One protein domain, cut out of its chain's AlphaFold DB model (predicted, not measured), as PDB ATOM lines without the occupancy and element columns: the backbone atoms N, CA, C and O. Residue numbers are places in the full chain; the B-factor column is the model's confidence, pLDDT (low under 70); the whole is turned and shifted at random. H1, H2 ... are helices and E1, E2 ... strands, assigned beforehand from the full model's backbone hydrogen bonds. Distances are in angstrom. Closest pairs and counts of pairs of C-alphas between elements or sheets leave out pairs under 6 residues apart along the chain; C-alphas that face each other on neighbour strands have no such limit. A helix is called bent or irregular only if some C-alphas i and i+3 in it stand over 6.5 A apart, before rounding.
ATOM      1  N   GLU A  21     194.599 169.742 188.239       96.19
ATOM      2  CA  GLU A  21     193.660 169.664 189.368       96.19
ATOM      3  C   GLU A  21     194.282 168.976 190.601       96.19
ATOM      4  O   GLU A  21     193.941 169.288 191.744       96.19
ATOM      5  N   TYR A  22     195.244 168.070 190.395       95.69
ATOM      6  CA  TYR A  22     195.904 167.323 191.467       95.69
ATOM      7  C   TYR A  22     197.277 167.877 191.868       95.69
ATOM      8  O   TYR A  22     197.925 167.284 192.741       95.69
ATOM      9  N   ASP A  23     197.720 169.007 191.309       94.25
ATOM     10  CA  ASP A  23     199.024 169.603 191.635       94.25
ATOM     11  C   ASP A  23     199.157 169.871 193.142       94.25
ATOM     12  O   ASP A  23     200.111 169.411 193.786       94.25
ATOM     13  N   ASP A  24     198.149 170.510 193.741       94.00
ATOM     14  CA  ASP A  24     198.102 170.787 195.181       94.00
ATOM     15  C   ASP A  24     198.097 169.501 196.015       94.00
ATOM     16  O   ASP A  24     198.759 169.412 197.056       94.00
ATOM     17  N   TYR A  25     197.393 168.467 195.551       95.00
ATOM     18  CA  TYR A  25     197.349 167.174 196.227       95.00
ATOM     19  C   TYR A  25     198.741 166.521 196.276       95.00
ATOM     20  O   TYR A  25     199.181 166.071 197.340       95.00
ATOM     21  N   PHE A  26     199.472 166.496 195.157       93.19
ATOM     22  CA  PHE A  26     200.826 165.938 195.121       93.19
ATOM     23  C   PHE A  26     201.851 166.823 195.834       93.19
ATOM     24  O   PHE A  26     202.796 166.293 196.430       93.19
ATOM     25  N   PHE A  27     201.665 168.144 195.835       91.25
ATOM     26  CA  PHE A  27     202.477 169.071 196.621       91.25
ATOM     27  C   PHE A  27     202.346 168.792 198.125       91.25
ATOM     28  O   PHE A  27     203.341 168.483 198.788       91.25
ATOM     29  N   GLN A  28     201.119 168.785 198.653       92.38
ATOM     30  CA  GLN A  28     200.853 168.499 200.069       92.38
ATOM     31  C   GLN A  28     201.337 167.104 200.469       92.38
ATOM     32  O   GLN A  28     201.848 166.890 201.570       92.38
ATOM     33  N   ARG A  29     201.209 166.128 199.570       93.31
ATOM     34  CA  ARG A  29     201.688 164.769 199.811       93.31
ATOM     35  C   ARG A  29     203.214 164.700 199.924       93.31
ATOM     36  O   ARG A  29     203.709 164.027 200.828       93.31
ATOM     37  N   LYS A  30     203.955 165.397 199.054       91.81
ATOM     38  CA  LYS A  30     205.423 165.510 199.150       91.81
ATOM     39  C   LYS A  30     205.842 166.165 200.467       91.81
ATOM     40  O   LYS A  30     206.757 165.681 201.133       91.81
ATOM     41  N   GLU A  31     205.131 167.212 200.881       92.50
ATOM     42  CA  GLU A  31     205.342 167.861 202.176       92.50
ATOM     43  C   GLU A  31     205.128 166.892 203.350       92.50
ATOM     44  O   GLU A  31     205.994 166.777 204.217       92.50
ATOM     45  N   GLN A  32     204.015 166.152 203.359       93.19
ATOM     46  CA  GLN A  32     203.705 165.171 204.405       93.19
ATOM     47  C   GLN A  32     204.773 164.079 204.506       93.19
ATOM     48  O   GLN A  32     205.235 163.778 205.604       93.19
ATOM     49  N   GLN A  33     205.223 163.534 203.373       92.94
ATOM     50  CA  GLN A  33     206.291 162.531 203.354       92.94
ATOM     51  C   GLN A  33     207.596 163.081 203.939       92.94
ATOM     52  O   GLN A  33     208.291 162.394 204.694       92.94
ATOM     53  N   MET A  34     207.924 164.339 203.640       94.06
ATOM     54  CA  MET A  34     209.104 164.974 204.212       94.06
ATOM     55  C   MET A  34     208.953 165.181 205.726       94.06
ATOM     56  O   MET A  34     209.869 164.830 206.472       94.06
ATOM     57  N   LEU A  35     207.795 165.653 206.200       94.00
ATOM     58  CA  LEU A  35     207.487 165.792 207.631       94.00
ATOM     59  C   LEU A  35     207.596 164.458 208.383       94.00
ATOM     60  O   LEU A  35     208.183 164.410 209.465       94.00
ATOM     61  N   GLU A  36     207.087 163.373 207.803       92.94
ATOM     62  CA  GLU A  36     207.205 162.021 208.354       92.94
ATOM     63  C   GLU A  36     208.669 161.566 208.422       92.94
ATOM     64  O   GLU A  36     209.114 161.081 209.463       92.94
ATOM     65  N   SER A  37     209.457 161.804 207.366       91.19
ATOM     66  CA  SER A  37     210.888 161.456 207.333       91.19
ATOM     67  C   SER A  37     211.732 162.223 208.368       91.19
ATOM     68  O   SER A  37     212.773 161.741 208.833       91.19
ATOM     69  N   LEU A  38     211.282 163.426 208.737       93.69
ATOM     70  CA  LEU A  38     211.905 164.295 209.731       93.69
ATOM     71  C   LEU A  38     211.280 164.148 211.124       93.69
ATOM     72  O   LEU A  38     211.728 164.810 212.066       93.69
ATOM     73  N   LYS A  39     210.274 163.282 211.297       92.88
ATOM     74  CA  LYS A  39     209.588 163.084 212.577       92.88
ATOM     75  C   LYS A  39     210.593 162.692 213.662       92.88
ATOM     76  O   LYS A  39     211.425 161.806 213.487       92.88
ATOM     77  N   GLY A  40     210.551 163.406 214.785       94.62
ATOM     78  CA  GLY A  40     211.501 163.244 215.892       94.62
ATOM     79  C   GLY A  40     212.865 163.922 215.688       94.62
ATOM     80  O   GLY A  40     213.607 164.088 216.652       94.62
ATOM     81  N   ARG A  41     213.191 164.410 214.482       95.56
ATOM     82  CA  ARG A  41     214.467 165.071 214.157       95.56
ATOM     83  C   ARG A  41     214.316 166.597 214.161       95.56
ATOM     84  O   ARG A  41     214.417 167.252 213.124       95.56
ATOM     85  N   LYS A  42     214.079 167.173 215.348       96.12
ATOM     86  CA  LYS A  42     213.730 168.603 215.538       96.12
ATOM     87  C   LYS A  42     214.687 169.584 214.844       96.12
ATOM     88  O   LYS A  42     214.228 170.545 214.237       96.12
ATOM     89  N   SER A  43     215.998 169.345 214.909       95.56
ATOM     90  CA  SER A  43     217.005 170.218 214.288       95.56
ATOM     91  C   SER A  43     216.918 170.227 212.759       95.56
ATOM     92  O   SER A  43     217.005 171.288 212.147       95.56
ATOM     93  N   LEU A  44     216.699 169.068 212.137       96.38
ATOM     94  CA  LEU A  44     216.538 168.959 210.687       96.38
ATOM     95  C   LEU A  44     215.222 169.579 210.220       96.38
ATOM     96  O   LEU A  44     215.218 170.297 209.224       96.38
ATOM     97  N   LEU A  45     214.135 169.359 210.966       96.88
ATOM     98  CA  LEU A  45     212.847 170.002 210.704       96.88
ATOM     99  C   LEU A  45     212.965 171.530 210.763       96.88
ATOM    100  O   LEU A  45     212.477 172.223 209.873       96.88
ATOM    101  N   TYR A  46     213.669 172.052 211.770       96.94
ATOM    102  CA  TYR A  46     213.962 173.479 211.870       96.94
ATOM    103  C   TYR A  46     214.742 173.996 210.653       96.94
ATOM    104  O   TYR A  46     214.344 175.001 210.073       96.94
ATOM    105  N   LEU A  47     215.815 173.311 210.232       97.38
ATOM    106  CA  LEU A  47     216.599 173.716 209.057       97.38
ATOM    107  C   LEU A  47     215.764 173.710 207.774       97.38
ATOM    108  O   LEU A  47     215.825 174.661 206.998       97.38
ATOM    109  N   TRP A  48     214.974 172.659 207.565       97.31
ATOM    110  CA  TRP A  48     214.115 172.525 206.394       97.31
ATOM    111  C   TRP A  48     213.090 173.661 206.309       97.31
ATOM    112  O   TRP A  48     212.990 174.315 205.271       97.31
ATOM    113  N   ASN A  49     212.411 173.969 207.419       95.75
ATOM    114  CA  ASN A  49     211.463 175.082 207.491       95.75
ATOM    115  C   ASN A  49     212.153 176.442 207.327       95.75
ATOM    116  O   ASN A  49     211.696 177.268 206.545       95.75
ATOM    117  N   LYS A  50     213.290 176.664 208.001       96.56
ATOM    118  CA  LYS A  50     214.059 177.918 207.918       96.56
ATOM    119  C   LYS A  50     214.509 178.243 206.492       96.56
ATOM    120  O   LYS A  50     214.647 179.408 206.141       96.56
ATOM    121  N   GLN A  51     214.766 177.220 205.683       96.69
ATOM    122  CA  GLN A  51     215.203 177.364 204.297       96.69
ATOM    123  C   GLN A  51     214.048 177.444 203.293       96.69
ATOM    124  O   GLN A  51     214.288 177.321 202.093       96.69
ATOM    125  N   ASN A  52     212.800 177.573 203.756       96.00
ATOM    126  CA  ASN A  52     211.608 177.476 202.911       96.00
ATOM    127  C   ASN A  52     211.608 176.202 202.058       96.00
ATOM    128  O   ASN A  52     211.147 176.207 200.923       96.00
ATOM    129  N   ARG A  53     212.165 175.106 202.596       94.75
ATOM    130  CA  ARG A  53     212.276 173.804 201.921       94.75
ATOM    131  C   ARG A  53     213.173 173.819 200.680       94.75
ATOM    132  O   ARG A  53     213.259 172.808 199.995       94.75
ATOM    133  N   ILE A  54     213.885 174.910 200.402       97.06
ATOM    134  CA  ILE A  54     214.754 175.046 199.234       97.06
ATOM    135  C   ILE A  54     216.197 174.681 199.588       97.06
ATOM    136  O   ILE A  54     216.734 175.043 200.638       97.06
ATOM    137  N   CYS A  55     216.861 173.962 198.684       96.94
ATOM    138  CA  CYS A  55     218.291 173.729 198.772       96.94
ATOM    139  C   CYS A  55     219.057 175.009 198.400       96.94
ATOM    140  O   CYS A  55     219.000 175.419 197.236       96.94
ATOM    141  N   PRO A  56     219.865 175.585 199.309       96.25
ATOM    142  CA  PRO A  56     220.585 176.836 199.049       96.25
ATOM    143  C   PRO A  56     221.664 176.720 197.961       96.25
ATOM    144  O   PRO A  56     222.171 177.731 197.497       96.25
ATOM    145  N   LEU A  57     222.026 175.502 197.541       95.56
ATOM    146  CA  LEU A  57     223.069 175.261 196.535       95.56
ATOM    147  C   LEU A  57     222.537 175.118 195.105       95.56
ATOM    148  O   LEU A  57     223.303 175.261 194.157       95.56
ATOM    149  N   CYS A  58     221.265 174.753 194.927       95.81
ATOM    150  CA  CYS A  58     220.698 174.542 193.590       95.81
ATOM    151  C   CYS A  58     219.331 175.193 193.370       95.81
ATOM    152  O   CYS A  58     218.809 175.096 192.264       95.81
ATOM    153  N   GLY A  59     218.736 175.800 194.399       96.25
ATOM    154  CA  GLY A  59     217.441 176.475 194.308       96.25
ATOM    155  C   GLY A  59     216.234 175.542 194.167       96.25
ATOM    156  O   GLY A  59     215.120 176.022 194.023       96.25
ATOM    157  N   LYS A  60     216.426 174.217 194.217       95.50
ATOM    158  CA  LYS A  60     215.339 173.231 194.107       95.50
ATOM    159  C   LYS A  60     214.835 172.804 195.480       95.50
ATOM    160  O   LYS A  60     215.608 172.770 196.439       95.50
ATOM    161  N   GLU A  61     213.572 172.400 195.539       94.94
ATOM    162  CA  GLU A  61     212.942 171.849 196.738       94.94
ATOM    163  C   GLU A  61     213.681 170.614 197.277       94.94
ATOM    164  O   GLU A  61     214.222 169.790 196.531       94.94
ATOM    165  N   ILE A  62     213.715 170.501 198.601       95.50
ATOM    166  CA  ILE A  62     214.182 169.338 199.346       95.50
ATOM    167  C   ILE A  62     212.951 168.540 199.758       95.50
ATOM    168  O   ILE A  62     212.198 168.952 200.642       95.50
ATOM    169  N   ASP A  63     212.803 167.384 199.132       92.25
ATOM    170  CA  ASP A  63     211.798 166.375 199.429       92.25
ATOM    171  C   ASP A  63     212.480 165.031 199.753       92.25
ATOM    172  O   ASP A  63     213.709 164.926 199.847       92.25
ATOM    173  N   CYS A  64     211.679 163.983 199.926       89.69
ATOM    174  CA  CYS A  64     212.157 162.628 200.183       89.69
ATOM    175  C   CYS A  64     212.613 161.869 198.924       89.69
ATOM    176  O   CYS A  64     213.112 160.753 199.049       89.69
ATOM    177  N   THR A  65     212.468 162.436 197.717       88.00
ATOM    178  CA  THR A  65     212.860 161.754 196.466       88.00
ATOM    179  C   THR A  65     214.375 161.676 196.308       88.00
ATOM    180  O   THR A  65     214.902 160.777 195.653       88.00
ATOM    181  N   LYS A  66     215.099 162.617 196.922       90.50
ATOM    182  CA  LYS A  66     216.558 162.693 196.899       90.50
ATOM    183  C   LYS A  66     217.095 162.628 198.316       90.50
ATOM    184  O   LYS A  66     216.630 163.334 199.204       90.50
ATOM    185  N   ALA A  67     218.163 161.858 198.501       93.56
ATOM    186  CA  ALA A  67     218.922 161.908 199.741       93.56
ATOM    187  C   ALA A  67     219.402 163.344 200.014       93.56
ATOM    188  O   ALA A  67     219.798 164.072 199.095       93.56
ATOM    189  N   TRP A  68     219.424 163.726 201.284       95.06
ATOM    190  CA  TRP A  68     219.862 165.032 201.771       95.06
ATOM    191  C   TRP A  68     220.988 164.876 202.798       95.06
ATOM    192  O   TRP A  68     221.246 163.786 203.301       95.06
ATOM    193  N   ASN A  69     221.707 165.962 203.057       95.75
ATOM    194  CA  ASN A  69     222.818 166.037 204.000       95.75
ATOM    195  C   ASN A  69     222.833 167.402 204.694       95.75
ATOM    196  O   ASN A  69     222.246 168.363 204.195       95.75
ATOM    197  N   VAL A  70     223.518 167.489 205.834       96.00
ATOM    198  CA  VAL A  70     223.769 168.764 206.517       96.00
ATOM    199  C   VAL A  70     225.133 169.285 206.084       96.00
ATOM    200  O   VAL A  70     226.149 168.630 206.287       96.00
ATOM    201  N   ASN A  71     225.139 170.462 205.470       94.88
ATOM    202  CA  ASN A  71     226.337 171.205 205.121       94.88
ATOM    203  C   ASN A  71     226.641 172.241 206.207       94.88
ATOM    204  O   ASN A  71     225.738 172.949 206.649       94.88
ATOM    205  N   GLU A  72     227.902 172.355 206.605       93.94
ATOM    206  CA  GLU A  72     228.377 173.377 207.539       93.94
ATOM    207  C   GLU A  72     229.199 174.415 206.777       93.94
ATOM    208  O   GLU A  72     230.153 174.080 206.076       93.94
ATOM    209  N   ILE A  73     228.813 175.684 206.899       91.56
ATOM    210  CA  ILE A  73     229.510 176.815 206.282       91.56
ATOM    211  C   ILE A  73     229.940 177.809 207.360       91.56
ATOM    212  O   ILE A  73     229.229 178.008 208.342       91.56
ATOM    213  N   SER A  74     231.096 178.448 207.174       92.56
ATOM    214  CA  SER A  74     231.539 179.548 208.036       92.56
ATOM    215  C   SER A  74     231.048 180.870 207.453       92.56
ATOM    216  O   SER A  74     231.381 181.205 206.315       92.56
ATOM    217  N   VAL A  75     230.240 181.602 208.218       91.06
ATOM    218  CA  VAL A  75     229.700 182.918 207.863       91.06
ATOM    219  C   VAL A  75     230.081 183.884 208.977       91.06
ATOM    220  O   VAL A  75     229.644 183.719 210.114       91.06
ATOM    221  N   GLY A  76     230.938 184.864 208.672       88.81
ATOM    222  CA  GLY A  76     231.381 185.864 209.655       88.81
ATOM    223  C   GLY A  76     232.046 185.259 210.898       88.81
ATOM    224  O   GLY A  76     231.826 185.739 212.003       88.81
ATOM    225  N   GLY A  77     232.788 184.157 210.739       90.19
ATOM    226  CA  GLY A  77     233.436 183.447 211.850       90.19
ATOM    227  C   GLY A  77     232.525 182.492 212.632       90.19
ATOM    228  O   GLY A  77     233.017 181.761 213.485       90.19
ATOM    229  N   SER A  78     231.224 182.440 212.325       93.81
ATOM    230  CA  SER A  78     230.268 181.510 212.941       93.81
ATOM    231  C   SER A  78     229.921 180.347 212.012       93.81
ATOM    232  O   SER A  78     229.778 180.528 210.803       93.81
ATOM    233  N   ILE A  79     229.733 179.148 212.571       94.00
ATOM    234  CA  ILE A  79     229.299 177.971 211.804       94.00
ATOM    235  C   ILE A  79     227.777 177.994 211.648       94.00
ATOM    236  O   ILE A  79     227.032 177.955 212.628       94.00
ATOM    237  N   VAL A  80     227.314 177.998 210.402       93.88
ATOM    238  CA  VAL A  80     225.903 177.887 210.034       93.88
ATOM    239  C   VAL A  80     225.669 176.544 209.352       93.88
ATOM    240  O   VAL A  80     226.387 176.158 208.431       93.88
ATOM    241  N   ARG A  81     224.633 175.829 209.800       95.62
ATOM    242  CA  ARG A  81     224.188 174.562 209.208       95.62
ATOM    243  C   ARG A  81     223.112 174.798 208.163       95.62
ATOM    244  O   ARG A  81     222.217 175.616 208.374       95.62
ATOM    245  N   GLN A  82     223.179 174.041 207.077       96.44
ATOM    246  CA  GLN A  82     222.213 174.074 205.987       96.44
ATOM    247  C   GLN A  82     221.846 172.657 205.552       96.44
ATOM    248  O   GLN A  82     222.720 171.825 205.317       96.44
ATOM    249  N   LEU A  83     220.557 172.376 205.402       97.44
ATOM    250  CA  LEU A  83     220.074 171.159 204.766       97.44
ATOM    251  C   LEU A  83     220.236 171.285 203.245       97.44
ATOM    252  O   LEU A  83     219.793 172.260 202.640       97.44
ATOM    253  N   VAL A  84     220.874 170.317 202.600       97.25
ATOM    254  CA  VAL A  84     221.153 170.341 201.155       97.25
ATOM    255  C   VAL A  84     220.904 168.968 200.540       97.25
ATOM    256  O   VAL A  84     220.971 167.957 201.235       97.25
ATOM    257  N   HIS A  85     220.668 168.880 199.226       97.38
ATOM    258  CA  HIS A  85     220.675 167.569 198.563       97.38
ATOM    259  C   HIS A  85     222.056 166.921 198.672       97.38
ATOM    260  O   HIS A  85     223.080 167.594 198.559       97.38
ATOM    261  N   ASN A  86     222.101 165.598 198.798       95.88
ATOM    262  CA  ASN A  86     223.337 164.831 198.917       95.88
ATOM    263  C   ASN A  86     224.274 165.039 197.714       95.88
ATOM    264  O   ASN A  86     225.482 165.171 197.879       95.88
ATOM    265  N   ASN A  87     223.725 165.141 196.501       95.56
ATOM    266  CA  ASN A  87     224.527 165.427 195.306       95.56
ATOM    267  C   ASN A  87     225.125 166.841 195.348       95.56
ATOM    268  O   ASN A  87     226.290 167.032 194.999       95.56
ATOM    269  N   CYS A  88     224.359 167.824 195.829       95.75
ATOM    270  CA  CYS A  88     224.834 169.192 196.025       95.75
ATOM    271  C   CYS A  88     225.924 169.243 197.101       95.75
ATOM    272  O   CYS A  88     226.946 169.888 196.888       95.75
ATOM    273  N   TYR A  89     225.740 168.515 198.204       95.31
ATOM    274  CA  TYR A  89     226.745 168.351 199.250       95.31
ATOM    275  C   TYR A  89     228.047 167.767 198.694       95.31
ATOM    276  O   TYR A  89     229.094 168.388 198.817       95.31
ATOM    277  N   LYS A  90     227.986 166.621 198.004       93.94
ATOM    278  CA  LYS A  90     229.167 165.953 197.428       93.94
ATOM    279  C   LYS A  90     229.925 166.837 196.438       93.94
ATOM    280  O   LYS A  90     231.149 166.854 196.469       93.94
ATOM    281  N   ARG A  91     229.213 167.583 195.586       92.69
ATOM    282  CA  ARG A  91     229.822 168.479 194.588       92.69
ATOM    283  C   ARG A  91     230.498 169.702 195.210       92.69
ATOM    284  O   ARG A  91     231.481 170.180 194.662       92.69
ATOM    285  N   ASN A  92     229.962 170.206 196.320       86.94
ATOM    286  CA  ASN A  92     230.468 171.406 196.995       86.94
ATOM    287  C   ASN A  92     231.336 171.086 198.219       86.94
ATOM    288  O   ASN A  92     231.800 172.001 198.900       86.94
ATOM    289  N   LYS A  93     231.567 169.802 198.512       81.81
ATOM    290  CA  LYS A  93     232.495 169.394 199.557       81.81
ATOM    291  C   LYS A  93     233.883 169.855 199.127       81.81
ATOM    292  O   LYS A  93     234.376 169.438 198.080       81.81
TER     293      LYS A  93
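This is residues 21 to 93 of the 96 residues of a protein of Bacteroides zhangwenhongi (UniProt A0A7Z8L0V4). Picture a long two-stranded hairpin, E1 and E2, with helix H2 beside E2 and the short helix H3 beside E1, while a loop of residues 51 to 67 winds through the middle of the model. Helix H1 makes an arm at the other end of the long axis from the hairpin's tip, and its residues 21 to 29 stick out free. The printed part has 73 residues, with three named helices and two named strands in the order H1, H2, E1, E2, H3; the sheet, E1 - E2, is antiparallel, and the class is mixed, helices and strands. The whole is only just compact, close to loose, with a radius of gyration of the C-alphas of 13.1 A, and its elongated outline spans 47 by 26 by 18 A.

Start with H1, residues 21 to 37, and H2, residues 42 to 50: they are close but not clearly touching, and their closest C-alphas, those of Leu 35 and Leu 45, are 7.5 A apart. They run opposite ways at a shallow tilt of 34 degrees, only just short of steep. Next find E1, residues 68 to 75, and E2, residues 78 to 85, a hairpin of antiparallel strands with 153 degrees between their directions. Look for N 71 and O 82, 2.8 A apart, and N 80 and O 73, 2.8 A apart, both within hydrogen-bond range. The closest C-alphas of H2 and E2 are those of Leu 47 and Leu 83, 6.1 A apart. After E2 comes H3, residues 86 to 92; its closest C-alpha to E1 is that of Asn 86, 4.5 A from that of Trp 68. H1 is apart from E1, E2 and H3, and H2 is apart from H3. In H2 and H3 every O i to N i+4 pair is within hydrogen-bond range; in H1, 12 of 13 are.

Find C-alpha 21 at (193.660, 169.664, 189.368); from there H1 runs 26.2 A to C-alpha 37. It is irregular, with C-alphas 21 and 24 7.4 A apart. H2 runs 12.0 A from C-alpha 42 to C-alpha 50. E1 begins at C-alpha 68, (219.862, 165.032, 201.771), and covers 21.3 A; E2 covers 22.2 A from C-alpha 78 to C-alpha 85. H3, 9.9 A long, ends at C-alpha 92, (230.468, 171.406, 196.995).

The two C-alphas farthest apart, those of Glu 21 and Gly 77, are 47.7 A apart. The printed part has no cut. The link from H2 to E1, 17 residues, is long; the other links are tight. Mean pLDDT of the printed part is 94.1, and no printed residue is under 70.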